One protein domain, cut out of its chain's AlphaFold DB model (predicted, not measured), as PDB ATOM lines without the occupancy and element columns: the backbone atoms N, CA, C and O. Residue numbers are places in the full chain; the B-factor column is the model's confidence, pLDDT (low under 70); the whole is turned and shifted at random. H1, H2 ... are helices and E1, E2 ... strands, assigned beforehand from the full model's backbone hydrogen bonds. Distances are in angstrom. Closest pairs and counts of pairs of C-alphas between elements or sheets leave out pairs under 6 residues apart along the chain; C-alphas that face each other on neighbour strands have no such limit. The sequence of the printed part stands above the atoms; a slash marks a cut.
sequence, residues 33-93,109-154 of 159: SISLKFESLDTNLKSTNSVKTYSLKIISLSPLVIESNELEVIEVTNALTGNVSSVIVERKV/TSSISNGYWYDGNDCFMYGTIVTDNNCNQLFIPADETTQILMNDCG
ATOM      1  N   SER A  33     162.724 165.258 150.727       86.31
ATOM      2  CA  SER A  33     162.660 165.381 152.175       86.31
ATOM      3  C   SER A  33     161.214 165.211 152.630       86.31
ATOM      4  O   SER A  33     160.323 165.862 152.091       86.31
ATOM      5  N   ILE A  34     160.998 164.382 153.646       90.19
ATOM      6  CA  ILE A  34     159.702 164.153 154.297       90.19
ATOM      7  C   ILE A  34     159.811 164.511 155.778       90.19
ATOM      8  O   ILE A  34     160.897 164.442 156.361       90.19
ATOM      9  N   SER A  35     158.695 164.915 156.388       91.25
ATOM     10  CA  SER A  35     158.599 165.145 157.832       91.25
ATOM     11  C   SER A  35     157.560 164.219 158.456       91.25
ATOM     12  O   SER A  35     156.365 164.404 158.260       91.25
ATOM     13  N   LEU A  36     158.021 163.245 159.237       93.12
ATOM     14  CA  LEU A  36     157.180 162.243 159.891       93.12
ATOM     15  C   LEU A  36     156.925 162.606 161.354       93.12
ATOM     16  O   LEU A  36     157.817 163.115 162.036       93.12
ATOM     17  N   LYS A  37     155.719 162.324 161.855       92.69
ATOM     18  CA  LYS A  37     155.298 162.644 163.224       92.69
ATOM     19  C   LYS A  37     155.215 161.375 164.070       92.69
ATOM     20  O   LYS A  37     154.541 160.426 163.708       92.69
ATOM     21  N   PHE A  38     155.855 161.369 165.230       90.44
ATOM     22  CA  PHE A  38     155.820 160.248 166.167       90.44
ATOM     23  C   PHE A  38     155.233 160.701 167.498       90.44
ATOM     24  O   PHE A  38     155.690 161.678 168.096       90.44
ATOM     25  N   GLU A  39     154.216 159.989 167.972       84.94
ATOM     26  CA  GLU A  39     153.686 160.188 169.318       84.94
ATOM     27  C   GLU A  39     154.592 159.514 170.353       84.94
ATOM     28  O   GLU A  39     154.960 158.346 170.201       84.94
ATOM     29  N   SER A  40     154.925 160.237 171.428       70.75
ATOM     30  CA  SER A  40     155.641 159.650 172.565       70.75
ATOM     31  C   SER A  40     154.747 158.652 173.298       70.75
ATOM     32  O   SER A  40     153.723 159.026 173.872       70.75
ATOM     33  N   LEU A  41     155.167 157.389 173.338       64.38
ATOM     34  CA  LEU A  41     154.546 156.335 174.144       64.38
ATOM     35  C   LEU A  41     155.035 156.417 175.604       64.38
ATOM     36  O   LEU A  41     155.599 155.463 176.139       64.38
ATOM     37  N   ASP A  42     154.871 157.570 176.259       57.88
ATOM     38  CA  ASP A  42     155.190 157.706 177.683       57.88
ATOM     39  C   ASP A  42     154.060 157.115 178.536       57.88
ATOM     40  O   ASP A  42     152.952 157.639 178.610       57.88
ATOM     41  N   THR A  43     154.348 156.028 179.252       53.38
ATOM     42  CA  THR A  43     153.376 155.293 180.085       53.38
ATOM     43  C   THR A  43     152.969 156.019 181.377       53.38
ATOM     44  O   THR A  43     152.283 155.445 182.222       53.38
ATOM     45  N   ASN A  44     153.398 157.268 181.586       48.81
ATOM     46  CA  ASN A  44     153.025 158.056 182.758       48.81
ATOM     47  C   ASN A  44     151.803 158.928 182.442       48.81
ATOM     48  O   ASN A  44     151.914 159.919 181.726       48.81
ATOM     49  N   LEU A  45     150.666 158.599 183.072       47.06
ATOM     50  CA  LEU A  45     149.325 159.213 182.960       47.06
ATOM     51  C   LEU A  45     149.227 160.757 183.094       47.06
ATOM     52  O   LEU A  45     148.126 161.299 183.074       47.06
ATOM     53  N   LYS A  46     150.336 161.479 183.278       46.84
ATOM     54  CA  LYS A  46     150.379 162.943 183.438       46.84
ATOM     55  C   LYS A  46     151.147 163.681 182.340       46.84
ATOM     56  O   LYS A  46     151.245 164.902 182.409       46.84
ATOM     57  N   SER A  47     151.699 162.977 181.355       45.66
ATOM     58  CA  SER A  47     152.385 163.614 180.235       45.66
ATOM     59  C   SER A  47     151.370 163.978 179.157       45.66
ATOM     60  O   SER A  47     150.669 163.111 178.650       45.66
ATOM     61  N   THR A  48     151.283 165.256 178.795       51.88
ATOM     62  CA  THR A  48     150.691 165.666 177.515       51.88
ATOM     63  C   THR A  48     151.320 164.831 176.401       51.88
ATOM     64  O   THR A  48     152.548 164.780 176.340       51.88
ATOM     65  N   ASN A  49     150.512 164.182 175.553       59.94
ATOM     66  CA  ASN A  49     150.998 163.461 174.372       59.94
ATOM     67  C   ASN A  49     151.893 164.404 173.558       59.94
ATOM     68  O   ASN A  49     151.406 165.330 172.909       59.94
ATOM     69  N   SER A  50     153.210 164.233 173.656       75.88
ATOM     70  CA  SER A  50     154.153 165.049 172.905       75.88
ATOM     71  C   SER A  50     154.359 164.395 171.549       75.88
ATOM     72  O   SER A  50     154.832 163.258 171.480       75.88
ATOM     73  N   VAL A  51     154.017 165.117 170.489       85.75
ATOM     74  CA  VAL A  51     154.334 164.725 169.116       85.75
ATOM     75  C   VAL A  51     155.725 165.250 168.787       85.75
ATOM     76  O   VAL A  51     155.992 166.443 168.942       85.75
ATOM     77  N   LYS A  52     156.611 164.368 168.334       89.88
ATOM     78  CA  LYS A  52     157.902 164.743 167.755       89.88
ATOM     79  C   LYS A  52     157.810 164.692 166.243       89.88
ATOM     80  O   LYS A  52     157.202 163.776 165.699       89.88
ATOM     81  N   THR A  53     158.451 165.639 165.575       91.06
ATOM     82  CA  THR A  53     158.545 165.657 164.115       91.06
ATOM     83  C   THR A  53     159.985 165.405 163.708       91.06
ATOM     84  O   THR A  53     160.885 166.096 164.182       91.06
ATOM     85  N   TYR A  54     160.184 164.448 162.812       92.44
ATOM     86  CA  TYR A  54     161.480 164.062 162.279       92.44
ATOM     87  C   TYR A  54     161.528 164.342 160.789       92.44
ATOM     88  O   TYR A  54     160.697 163.838 160.037       92.44
ATOM     89  N   SER A  55     162.523 165.110 160.357       92.44
ATOM     90  CA  SER A  55     162.821 165.262 158.937       92.44
ATOM     91  C   SER A  55     163.828 164.201 158.506       92.44
ATOM     92  O   SER A  55     164.850 163.995 159.160       92.44
ATOM     93  N   LEU A  56     163.549 163.536 157.393       93.50
ATOM     94  CA  LEU A  56     164.460 162.587 156.761       93.50
ATOM     95  C   LEU A  56     164.443 162.788 155.249       93.50
ATOM     96  O   LEU A  56     163.550 163.442 154.707       93.50
ATOM     97  N   LYS A  57     165.415 162.192 154.570       92.81
ATOM     98  CA  LYS A  57     165.454 162.156 153.113       92.81
ATOM     99  C   LYS A  57     165.196 160.737 152.627       92.81
ATOM    100  O   LYS A  57     165.819 159.796 153.116       92.81
ATOM    101  N   ILE A  58     164.298 160.596 151.661       90.62
ATOM    102  CA  ILE A  58     164.079 159.344 150.938       90.62
ATOM    103  C   ILE A  58     165.143 159.235 149.841       90.62
ATOM    104  O   ILE A  58     165.321 160.154 149.042       90.62
ATOM    105  N   ILE A  59     165.886 158.128 149.844       89.31
ATOM    106  CA  ILE A  59     166.916 157.807 148.845       89.31
ATOM    107  C   ILE A  59     166.351 156.870 147.773       89.31
ATOM    108  O   ILE A  59     166.677 157.013 146.599       89.31
ATOM    109  N   SER A  60     165.514 155.916 148.185       86.81
ATOM    110  CA  SER A  60     164.797 154.982 147.313       86.81
ATOM    111  C   SER A  60     163.523 154.508 148.012       86.81
ATOM    112  O   SER A  60     163.517 154.401 149.239       86.81
ATOM    113  N   LEU A  61     162.461 154.221 147.254       84.94
ATOM    114  CA  LEU A  61     161.219 153.615 147.761       84.94
ATOM    115  C   LEU A  61     161.168 152.096 147.530       84.94
ATOM    116  O   LEU A  61     160.432 151.397 148.225       84.94
ATOM    117  N   SER A  62     161.981 151.567 146.609       83.00
ATOM    118  CA  SER A  62     162.032 150.137 146.287       83.00
ATOM    119  C   SER A  62     163.473 149.674 146.000       83.00
ATOM    120  O   SER A  62     163.974 149.871 144.894       83.00
ATOM    121  N   PRO A  63     164.187 149.087 146.985       84.50
ATOM    122  CA  PRO A  63     163.798 148.955 148.393       84.50
ATOM    123  C   PRO A  63     163.771 150.316 149.106       84.50
ATOM    124  O   PRO A  63     164.442 151.255 148.674       84.50
ATOM    125  N   LEU A  64     163.027 150.414 150.215       89.31
ATOM    126  CA  LEU A  64     162.959 151.639 151.012       89.31
ATOM    127  C   LEU A  64     164.315 151.931 151.672       89.31
ATOM    128  O   LEU A  64     164.766 151.195 152.548       89.31
ATOM    129  N   VAL A  65     164.942 153.036 151.276       90.81
ATOM    130  CA  VAL A  65     166.211 153.524 151.824       90.81
ATOM    131  C   VAL A  65     166.049 154.983 152.217       90.81
ATOM    132  O   VAL A  65     165.585 155.802 151.422       90.81
ATOM    133  N   ILE A  66     166.470 155.313 153.437       93.38
ATOM    134  CA  ILE A  66     166.385 156.663 153.995       93.38
ATOM    135  C   ILE A  66     167.751 157.156 154.466       93.38
ATOM    136  O   ILE A  66     168.615 156.369 154.851       93.38
ATOM    137  N   GLU A  67     167.908 158.471 154.514       94.19
ATOM    138  CA  GLU A  67     169.011 159.152 155.182       94.19
ATOM    139  C   GLU A  67     168.453 159.897 156.410       94.19
ATOM    140  O   GLU A  67     167.711 160.874 156.286       94.19
ATOM    141  N   SER A  68     168.765 159.384 157.608       93.12
ATOM    142  CA  SER A  68     168.379 159.967 158.900       93.12
ATOM    143  C   SER A  68     169.308 159.499 160.026       93.12
ATOM    144  O   SER A  68     169.725 158.340 160.066       93.12
ATOM    145  N   ASN A  69     169.591 160.389 160.981       91.81
ATOM    146  CA  ASN A  69     170.333 160.050 162.201       91.81
ATOM    147  C   ASN A  69     169.424 159.488 163.306       91.81
ATOM    148  O   ASN A  69     169.880 158.732 164.164       91.81
ATOM    149  N   GLU A  70     168.144 159.856 163.286       93.31
ATOM    150  CA  GLU A  70     167.187 159.585 164.366       93.31
ATOM    151  C   GLU A  70     166.203 158.469 164.019       93.31
ATOM    152  O   GLU A  70     165.598 157.885 164.915       93.31
ATOM    153  N   LEU A  71     166.071 158.152 162.732       94.69
ATOM    154  CA  LEU A  71     165.169 157.127 162.230       94.69
ATOM    155  C   LEU A  71     165.944 155.979 161.582       94.69
ATOM    156  O   LEU A  71     167.088 156.134 161.144       94.69
ATOM    157  N   GLU A  72     165.306 154.819 161.519       94.44
ATOM    158  CA  GLU A  72     165.815 153.639 160.826       94.44
ATOM    159  C   GLU A  72     164.692 152.878 160.121       94.44
ATOM    160  O   GLU A  72     163.522 153.024 160.470       94.44
ATOM    161  N   VAL A  73     165.059 152.084 159.113       93.75
ATOM    162  CA  VAL A  73     164.140 151.191 158.398       93.75
ATOM    163  C   VAL A  73     164.310 149.784 158.953       93.75
ATOM    164  O   VAL A  73     165.429 149.276 159.014       93.75
ATOM    165  N   ILE A  74     163.201 149.159 159.335       92.19
ATOM    166  CA  ILE A  74     163.136 147.758 159.759       92.19
ATOM    167  C   ILE A  74     162.165 146.982 158.871       92.19
ATOM    168  O   ILE A  74     161.306 147.572 158.218       92.19
ATOM    169  N   GLU A  75     162.274 145.659 158.869       90.94
ATOM    170  CA  GLU A  75     161.327 144.774 158.194       90.94
ATOM    171  C   GLU A  75     160.338 144.191 159.202       90.94
ATOM    172  O   GLU A  75     160.734 143.624 160.217       90.94
ATOM    173  N   VAL A  76     159.043 144.318 158.918       89.56
ATOM    174  CA  VAL A  76     157.961 143.790 159.761       89.56
ATOM    175  C   VAL A  76     156.893 143.137 158.897       89.56
ATOM    176  O   VAL A  76     156.715 143.498 157.737       89.56
ATOM    177  N   THR A  77     156.151 142.179 159.447       88.12
ATOM    178  CA  THR A  77     155.010 141.594 158.733       88.12
ATOM    179  C   THR A  77     153.829 142.553 158.811       88.12
ATOM    180  O   THR A  77     153.485 143.033 159.889       88.12
ATOM    181  N   ASN A  78     153.187 142.849 157.688       78.94
ATOM    182  CA  ASN A  78     151.994 143.683 157.657       78.94
ATOM    183  C   ASN A  78     150.745 142.841 157.962       78.94
ATOM    184  O   ASN A  78     150.502 141.831 157.303       78.94
ATOM    185  N   ALA A  79     149.934 143.258 158.937       78.19
ATOM    186  CA  ALA A  79     148.741 142.509 159.339       78.19
ATOM    187  C   ALA A  79     147.653 142.443 158.258       78.19
ATOM    188  O   ALA A  79     146.897 141.475 158.216       78.19
ATOM    189  N   LEU A  80     147.558 143.464 157.403       71.31
ATOM    190  CA  LEU A  80     146.554 143.537 156.345       71.31
ATOM    191  C   LEU A  80     146.909 142.646 155.156       71.31
ATOM    192  O   LEU A  80     146.022 142.040 154.562       71.31
ATOM    193  N   THR A  81     148.193 142.582 154.791       76.50
ATOM    194  CA  THR A  81     148.637 141.895 153.567       76.50
ATOM    195  C   THR A  81     149.301 140.544 153.825       76.50
ATOM    196  O   THR A  81     149.369 139.721 152.918       76.50
ATOM    197  N   GLY A  82     149.807 140.305 155.038       79.94
ATOM    198  CA  GLY A  82     150.611 139.131 155.383       79.94
ATOM    199  C   GLY A  82     152.039 139.151 154.822       79.94
ATOM    200  O   GLY A  82     152.791 138.208 155.056       79.94
ATOM    201  N   ASN A  83     152.429 140.208 154.103       82.81
ATOM    202  CA  ASN A  83     153.753 140.336 153.496       82.81
ATOM    203  C   ASN A  83     154.732 141.056 154.429       82.81
ATOM    204  O   ASN A  83     154.337 141.901 155.236       82.81
ATOM    205  N   VAL A  84     156.026 140.768 154.273       85.62
ATOM    206  CA  VAL A  84     157.091 141.570 154.889       85.62
ATOM    207  C   VAL A  84     157.113 142.948 154.230       85.62
ATOM    208  O   VAL A  84     156.983 143.071 153.014       85.62
ATOM    209  N   SER A  85     157.216 143.996 155.037       81.75
ATOM    210  CA  SER A  85     157.198 145.390 154.606       81.75
ATOM    211  C   SER A  85     158.253 146.193 155.357       81.75
ATOM    212  O   SER A  85     158.479 145.979 156.549       81.75
ATOM    213  N   SER A  86     158.882 147.134 154.659       91.94
ATOM    214  CA  SER A  86     159.818 148.083 155.256       91.94
ATOM    215  C   SER A  86     159.057 149.182 155.998       91.94
ATOM    216  O   SER A  86     158.149 149.803 155.441       91.94
ATOM    217  N   VAL A  87     159.430 149.429 157.252       93.56
ATOM    218  CA  VAL A  87     158.792 150.413 158.132       93.56
ATOM    219  C   VAL A  87     159.841 151.325 158.748       93.56
ATOM    220  O   VAL A  87     160.869 150.862 159.239       93.56
ATOM    221  N   ILE A  88     159.573 152.629 158.724       95.25
ATOM    222  CA  ILE A  88     160.416 153.660 159.333       95.25
ATOM    223  C   ILE A  88     160.026 153.808 160.803       95.25
ATOM    224  O   ILE A  88     158.854 154.021 161.117       95.25
ATOM    225  N   VAL A  89     161.007 153.733 161.699       94.12
ATOM    226  CA  VAL A  89     160.816 153.819 163.154       94.12
ATOM    227  C   VAL A  89     161.809 154.778 163.803       94.12
ATOM    228  O   VAL A  89     162.890 155.019 163.263       94.12
ATOM    229  N   GLU A  90     161.467 155.298 164.988       92.81
ATOM    230  CA  GLU A  90     162.440 155.962 165.864       92.81
ATOM    231  C   GLU A  90     163.556 154.974 166.229       92.81
ATOM    232  O   GLU A  90     163.301 153.906 166.799       92.81
ATOM    233  N   ARG A  91     164.807 155.350 165.946       89.19
ATOM    234  CA  ARG A  91     165.975 154.555 166.315       89.19
ATOM    235  C   ARG A  91     166.019 154.423 167.831       89.19
ATOM    236  O   ARG A  91     166.186 155.407 168.559       89.19
ATOM    237  N   LYS A  92     165.930 153.192 168.338       77.50
ATOM    238  CA  LYS A  92     166.101 152.952 169.774       77.50
ATOM    239  C   LYS A  92     167.561 153.213 170.130       77.50
ATOM    240  O   LYS A  92     168.441 152.421 169.800       77.50
ATOM    241  N   VAL A  93     167.828 154.298 170.859       58.12
ATOM    242  CA  VAL A  93     169.126 154.477 171.517       58.12
ATOM    243  C   VAL A  93     169.256 153.340 172.520       58.12
ATOM    244  O   VAL A  93     168.647 153.374 173.594       58.12
ATOM    245  N   THR A 109     161.445 140.702 174.269       75.75
ATOM    246  CA  THR A 109     160.391 141.150 175.170       75.75
ATOM    247  C   THR A 109     159.296 141.772 174.334       75.75
ATOM    248  O   THR A 109     159.598 142.618 173.485       75.75
ATOM    249  N   SER A 110     158.043 141.420 174.617       82.00
ATOM    250  CA  SER A 110     156.906 142.067 173.976       82.00
ATOM    251  C   SER A 110     157.010 143.588 174.087       82.00
ATOM    252  O   SER A 110     157.215 144.116 175.184       82.00
ATOM    253  N   SER A 111     156.881 144.296 172.968       84.00
ATOM    254  CA  SER A 111     156.960 145.756 172.950       84.00
ATOM    255  C   SER A 111     156.024 146.353 171.912       84.00
ATOM    256  O   SER A 111     155.670 145.697 170.935       84.00
ATOM    257  N   ILE A 112     155.626 147.597 172.156       86.00
ATOM    258  CA  ILE A 112     154.796 148.393 171.262       86.00
ATOM    259  C   ILE A 112     155.622 149.613 170.862       86.00
ATOM    260  O   ILE A 112     156.231 150.257 171.720       86.00
ATOM    261  N   SER A 113     155.673 149.907 169.571       89.81
ATOM    262  CA  SER A 113     156.295 151.118 169.028       89.81
ATOM    263  C   SER A 113     155.482 151.647 167.857       89.81
ATOM    264  O   SER A 113     154.742 150.891 167.244       89.81
ATOM    265  N   ASN A 114     155.639 152.921 167.519       92.44
ATOM    266  CA  ASN A 114     154.994 153.508 166.347       92.44
ATOM    267  C   ASN A 114     155.936 153.476 165.138       92.44
ATOM    268  O   ASN A 114     157.158 153.400 165.300       92.44
ATOM    269  N   GLY A 115     155.373 153.536 163.936       93.62
ATOM    270  CA  GLY A 115     156.150 153.565 162.704       93.62
ATOM    271  C   GLY A 115     155.335 153.957 161.482       93.62
ATOM    272  O   GLY A 115     154.113 154.097 161.547       93.62
ATOM    273  N   TYR A 116     156.046 154.113 160.369       94.56
ATOM    274  CA  TYR A 116     155.484 154.467 159.073       94.56
ATOM    275  C   TYR A 116     155.786 153.408 158.024       94.56
ATOM    276  O   TYR A 116     156.951 153.128 157.739       94.56
ATOM    277  N   TRP A 117     154.740 152.848 157.434       92.06
ATOM    278  CA  TRP A 117     154.829 151.924 156.311       92.06
ATOM    279  C   TRP A 117     154.527 152.666 155.011       92.06
ATOM    280  O   TRP A 117     153.509 153.345 154.933       92.06
ATOM    281  N   TYR A 118     155.376 152.533 153.994       88.81
ATOM    282  CA  TYR A 118     155.022 153.012 152.660       88.81
ATOM    283  C   TYR A 118     154.118 151.996 151.961       88.81
ATOM    284  O   TYR A 118     154.529 150.856 151.741       88.81
ATOM    285  N   ASP A 119     152.901 152.405 151.604       83.94
ATOM    286  CA  ASP A 119     151.877 151.518 151.037       83.94
ATOM    287  C   ASP A 119     152.192 151.018 149.614       83.94
ATOM    288  O   ASP A 119     151.489 150.153 149.090       83.94
ATOM    289  N   GLY A 120     153.263 151.535 149.004       80.62
ATOM    290  CA  GLY A 120     153.671 151.219 147.637       80.62
ATOM    291  C   GLY A 120     152.926 152.024 146.575       80.62
ATOM    292  O   GLY A 120     153.165 151.801 145.392       80.62
ATOM    293  N   ASN A 121     152.040 152.938 146.983       83.19
ATOM    294  CA  ASN A 121     151.288 153.799 146.084       83.19
ATOM    295  C   ASN A 121     151.600 155.265 146.380       83.19
ATOM    296  O   ASN A 121     152.378 155.889 145.670       83.19
ATOM    297  N   ASP A 122     151.006 155.834 147.427       87.06
ATOM    298  CA  ASP A 122     150.979 157.287 147.613       87.06
ATOM    299  C   ASP A 122     151.336 157.739 149.026       87.06
ATOM    300  O   ASP A 122     151.700 158.900 149.208       87.06
ATOM    301  N   CYS A 123     151.264 156.852 150.020       90.00
ATOM    302  CA  CYS A 123     151.257 157.260 151.415       90.00
ATOM    303  C   CYS A 123     152.277 156.506 152.266       90.00
ATOM    304  O   CYS A 123     152.357 155.277 152.265       90.00
ATOM    305  N   PHE A 124     152.967 157.256 153.122       92.38
ATOM    306  CA  PHE A 124     153.522 156.735 154.361       92.38
ATOM    307  C   PHE A 124     152.401 156.658 155.402       92.38
ATOM    308  O   PHE A 124     151.968 157.665 155.967       92.38
ATOM    309  N   MET A 125     151.925 155.443 155.647       92.62
ATOM    310  CA  MET A 125     150.870 155.127 156.598       92.62
ATOM    311  C   MET A 125     151.414 155.010 158.017       92.62
ATOM    312  O   MET A 125     152.287 154.184 158.285       92.62
ATOM    313  N   TYR A 126     150.851 155.787 158.939       93.88
ATOM    314  CA  TYR A 126     151.158 155.689 160.359       93.88
ATOM    315  C   TYR A 126     150.488 154.465 160.990       93.88
ATOM    316  O   TYR A 126     149.332 154.132 160.704       93.88
ATOM    317  N   GLY A 127     151.202 153.802 161.892       92.44
ATOM    318  CA  GLY A 127     150.662 152.662 162.611       92.44
ATOM    319  C   GLY A 127     151.505 152.222 163.793       92.44
ATOM    320  O   GLY A 127     152.531 152.809 164.142       92.44
ATOM    321  N   THR A 128     151.028 151.154 164.417       91.75
ATOM    322  CA  THR A 128     151.641 150.517 165.574       91.75
ATOM    323  C   THR A 128     152.342 149.233 165.153       91.75
ATOM    324  O   THR A 128     151.799 148.412 164.421       91.75
ATOM    325  N   ILE A 129     153.545 149.031 165.670       92.12
ATOM    326  CA  ILE A 129     154.315 147.799 165.572       92.12
ATOM    327  C   ILE A 129     154.192 147.073 166.903       92.12
ATOM    328  O   ILE A 129     154.592 147.590 167.949       92.12
ATOM    329  N   VAL A 130     153.675 145.853 166.851       90.06
ATOM    330  CA  VAL A 130     153.614 144.948 167.994       90.06
ATOM    331  C   VAL A 130     154.703 143.902 167.819       90.06
ATOM    332  O   VAL A 130     154.712 143.169 166.835       90.06
ATOM    333  N   THR A 131     155.634 143.851 168.767       88.81
ATOM    334  CA  THR A 131     156.626 142.776 168.870       88.81
ATOM    335  C   THR A 131     156.158 141.786 169.926       88.81
ATOM    336  O   THR A 131     155.835 142.213 171.037       88.81
ATOM    337  N   ASP A 132     156.119 140.495 169.608       84.69
ATOM    338  CA  ASP A 132     155.815 139.435 170.575       84.69
ATOM    339  C   ASP A 132     157.083 138.908 171.285       84.69
ATOM    340  O   ASP A 132     158.204 139.374 171.063       84.69
ATOM    341  N   ASN A 133     156.914 137.920 172.167       85.12
ATOM    342  CA  ASN A 133     158.034 137.311 172.896       85.12
ATOM    343  C   ASN A 133     158.919 136.392 172.028       85.12
ATOM    344  O   ASN A 133     159.970 135.950 172.481       85.12
ATOM    345  N   ASN A 134     158.509 136.116 170.789       84.69
ATOM    346  CA  ASN A 134     159.237 135.313 169.807       84.69
ATOM    347  C   ASN A 134     159.918 136.187 168.740       84.69
ATOM    348  O   ASN A 134     160.362 135.663 167.721       84.69
ATOM    349  N   CYS A 135     160.004 137.503 168.961       82.06
ATOM    350  CA  CYS A 135     160.549 138.482 168.015       82.06
ATOM    351  C   CYS A 135     159.709 138.685 166.747       82.06
ATOM    352  O   CYS A 135     160.173 139.357 165.827       82.06
ATOM    353  N   ASN A 136     158.491 138.146 166.675       85.75
ATOM    354  CA  ASN A 136     157.617 138.412 165.543       85.75
ATOM    355  C   ASN A 136     157.127 139.850 165.639       85.75
ATOM    356  O   ASN A 136     156.649 140.282 166.691       85.75
ATOM    357  N   GLN A 137     157.240 140.580 164.534       89.88
ATOM    358  CA  GLN A 137     156.823 141.970 164.447       89.88
ATOM    359  C   GLN A 137     155.667 142.103 163.469       89.88
ATOM    360  O   GLN A 137     155.767 141.687 162.313       89.88
ATOM    361  N   LEU A 138     154.582 142.698 163.956       90.69
ATOM    362  CA  LEU A 138     153.367 142.941 163.199       90.69
ATOM    363  C   LEU A 138     153.103 144.442 163.116       90.69
ATOM    364  O   LEU A 138     152.993 145.098 164.151       90.69
ATOM    365  N   PHE A 139     152.965 144.967 161.902       92.06
ATOM    366  CA  PHE A 139     152.494 146.327 161.670       92.06
ATOM    367  C   PHE A 139     150.973 146.353 161.536       92.06
ATOM    368  O   PHE A 139     150.393 145.632 160.718       92.06
ATOM    369  N   ILE A 140     150.347 147.212 162.331       90.62
ATOM    370  CA  ILE A 140     148.910 147.449 162.371       90.62
ATOM    371  C   ILE A 140     148.698 148.938 162.072       90.62
ATOM    372  O   ILE A 140     149.092 149.773 162.892       90.62
ATOM    373  N   PRO A 141     148.105 149.296 160.920       91.12
ATOM    374  CA  PRO A 141     147.766 150.684 160.623       91.12
ATOM    375  C   PRO A 141     146.881 151.295 161.708       91.12
ATOM    376  O   PRO A 141     146.056 150.601 162.307       91.12
ATOM    377  N   ALA A 142     147.047 152.592 161.950       90.81
ATOM    378  CA  ALA A 142     146.199 153.309 162.894       90.81
ATOM    379  C   ALA A 142     144.737 153.373 162.406       90.81
ATOM    380  O   ALA A 142     144.437 153.048 161.258       90.81
ATOM    381  N   ASP A 143     143.813 153.801 163.264       89.94
ATOM    382  CA  ASP A 143     142.437 154.071 162.838       89.94
ATOM    383  C   ASP A 143     142.367 155.221 161.813       89.94
ATOM    384  O   ASP A 143     143.299 156.014 161.673       89.94
ATOM    385  N   GLU A 144     141.237 155.338 161.113       88.56
ATOM    386  CA  GLU A 144     141.034 156.342 160.059       88.56
ATOM    387  C   GLU A 144     141.260 157.786 160.537       88.56
ATOM    388  O   GLU A 144     141.804 158.603 159.796       88.56
ATOM    389  N   THR A 145     140.886 158.114 161.779       89.12
ATOM    390  CA  THR A 145     141.036 159.480 162.308       89.12
ATOM    391  C   THR A 145     142.506 159.805 162.519       89.12
ATOM    392  O   THR A 145     142.979 160.866 162.113       89.12
ATOM    393  N   THR A 146     143.246 158.872 163.112       88.06
ATOM    394  CA  THR A 146     144.689 159.006 163.304       88.06
ATOM    395  C   THR A 146     145.417 159.060 161.963       88.06
ATOM    396  O   THR A 146     146.298 159.898 161.775       88.06
ATOM    397  N   GLN A 147     145.016 158.229 161.001       87.94
ATOM    398  CA  GLN A 147     145.592 158.229 159.659       87.94
ATOM    399  C   GLN A 147     145.438 159.584 158.954       87.94
ATOM    400  O   GLN A 147     146.408 160.071 158.382       87.94
ATOM    401  N   ILE A 148     144.280 160.248 159.054       86.75
ATOM    402  CA  ILE A 148     144.069 161.592 158.472       86.75
ATOM    403  C   ILE A 148     145.063 162.624 159.029       86.75
ATOM    404  O   ILE A 148     145.466 163.550 158.327       86.75
ATOM    405  N   LEU A 149     145.446 162.494 160.300       86.69
ATOM    406  CA  LEU A 149     146.307 163.461 160.984       86.69
ATOM    407  C   LEU A 149     147.803 163.178 160.801       86.69
ATOM    408  O   LEU A 149     148.623 164.105 160.869       86.69
ATOM    409  N   MET A 150     148.143 161.899 160.639       91.56
ATOM    410  CA  MET A 150     149.507 161.400 160.791       91.56
ATOM    411  C   MET A 150     150.110 160.858 159.504       91.56
ATOM    412  O   MET A 150     151.335 160.900 159.395       91.56
ATOM    413  N   ASN A 151     149.303 160.358 158.562       91.44
ATOM    414  CA  ASN A 151     149.814 159.891 157.279       91.44
ATOM    415  C   ASN A 151     150.420 161.059 156.497       91.44
ATOM    416  O   ASN A 151     149.955 162.196 156.583       91.44
ATOM    417  N   ASP A 152     151.431 160.746 155.699       91.12
ATOM    418  CA  ASP A 152     152.023 161.683 154.753       91.12
ATOM    419  C   ASP A 152     151.875 161.099 153.343       91.12
ATOM    420  O   ASP A 152     152.380 160.010 153.065       91.12
ATOM    421  N   CYS A 153     151.104 161.781 152.494       89.31
ATOM    422  CA  CYS A 153     150.663 161.305 151.177       89.31
ATOM    423  C   CYS A 153     151.077 162.273 150.056       89.31
ATOM    424  O   CYS A 153     151.509 163.394 150.333       89.31
ATOM    425  N   GLY A 154     150.915 161.870 148.794       84.69
ATOM    426  CA  GLY A 154     151.411 162.601 147.620       84.69
ATOM    427  C   GLY A 154     152.762 162.095 147.104       84.69
ATOM    428  O   GLY A 154     153.505 162.845 146.469       84.69
TER     429      GLY A 154
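This is residues 33 to 93 and 109 to 154 of the 159 residues of an uncharacterized protein of Muricauda sp. NH166 (UniProt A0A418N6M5). A small closed barrel of five strands, E4 to E8, has a strongly twisted sheet of three strands, E1 to E3, packed on it beside E4, E5 and E6, with the short helix H1 outside the barrel near E7. The long link between E1 and E2 reaches out to one end of the longest axis. The 107 printed residues hold eight named strands in number order and then one named helix; the class is mostly strand. The sheet E1 - E2 - E3 is antiparallel, while the barrel, E4 - E5 - E6 - E7 - E8 and back to E4, is mixed. The whole is compact, with a radius of gyration of the C-alphas of 13.5 A and spans of 39 by 31 by 30 A.

E1, residues 33 to 39, and E2, residues 51 to 61, form a hairpin, with N 36 and O 54 2.9 A apart. E2 bends by 77 degrees at residue 58 and forms a second hairpin with E3, residues 64 to 67, where N 59 and O 65 are 2.8 A apart. E1 E2 E3 is a meander, each strand the antiparallel neighbour of the one before. E4, residues 71 to 78, follows; the closest C-alphas of E3 and E4 are those of Val 65 and Val 73, 7.3 A apart. E4 and E5, residues 84 to 90, form a hairpin, with N 74 and O 87 at 2.9 A. E6, residues 111 to 118, is antiparallel to E5, with N 88 and O 116 at 2.8 A. The closest C-alphas of E1 and E6 are those of Phe 38 and Asn 114, 6.8 A apart. E7, residues 123 to 131, and E8, residues 137 to 141, continue a second meander from E6, with N 115 and O 127 at 2.9 A and N 128 and O 140 at 2.8 A. E8 is parallel to E4 and closes the barrel, with N 139 and O 77 at 2.8 A. H1, residues 144 to 150, lies outside the barrel at a height of 8.2 A; the C-alphas of Tyr 126 and Met 150, the closest of E7 and H1, are 6.0 A apart. Every O i to N i+4 pair in H1 is within hydrogen-bond range.

E1 begins at C-alpha 33 (162.660, 165.381, 152.175) and is 20.0 A long. E2 measures 25.0 A, E3 10.5 A, E4 19.4 A, E5 18.9 A, E6 21.6 A, E7 23.3 A and E8 13.1 A. H1, 9.9 A long, ends at C-alpha 150 (149.507, 161.400, 160.791).

The farthest C-alphas, Lys 46 and Ser 62, are 41.0 A apart. Residues 94 to 108 are not printed, and C-alphas 93 and 109 are 16.3 A apart across the cut. The link E1 to E2 is long. Mean pLDDT of the printed part is 85.0; residues 41 to 49 and 93 are under 70.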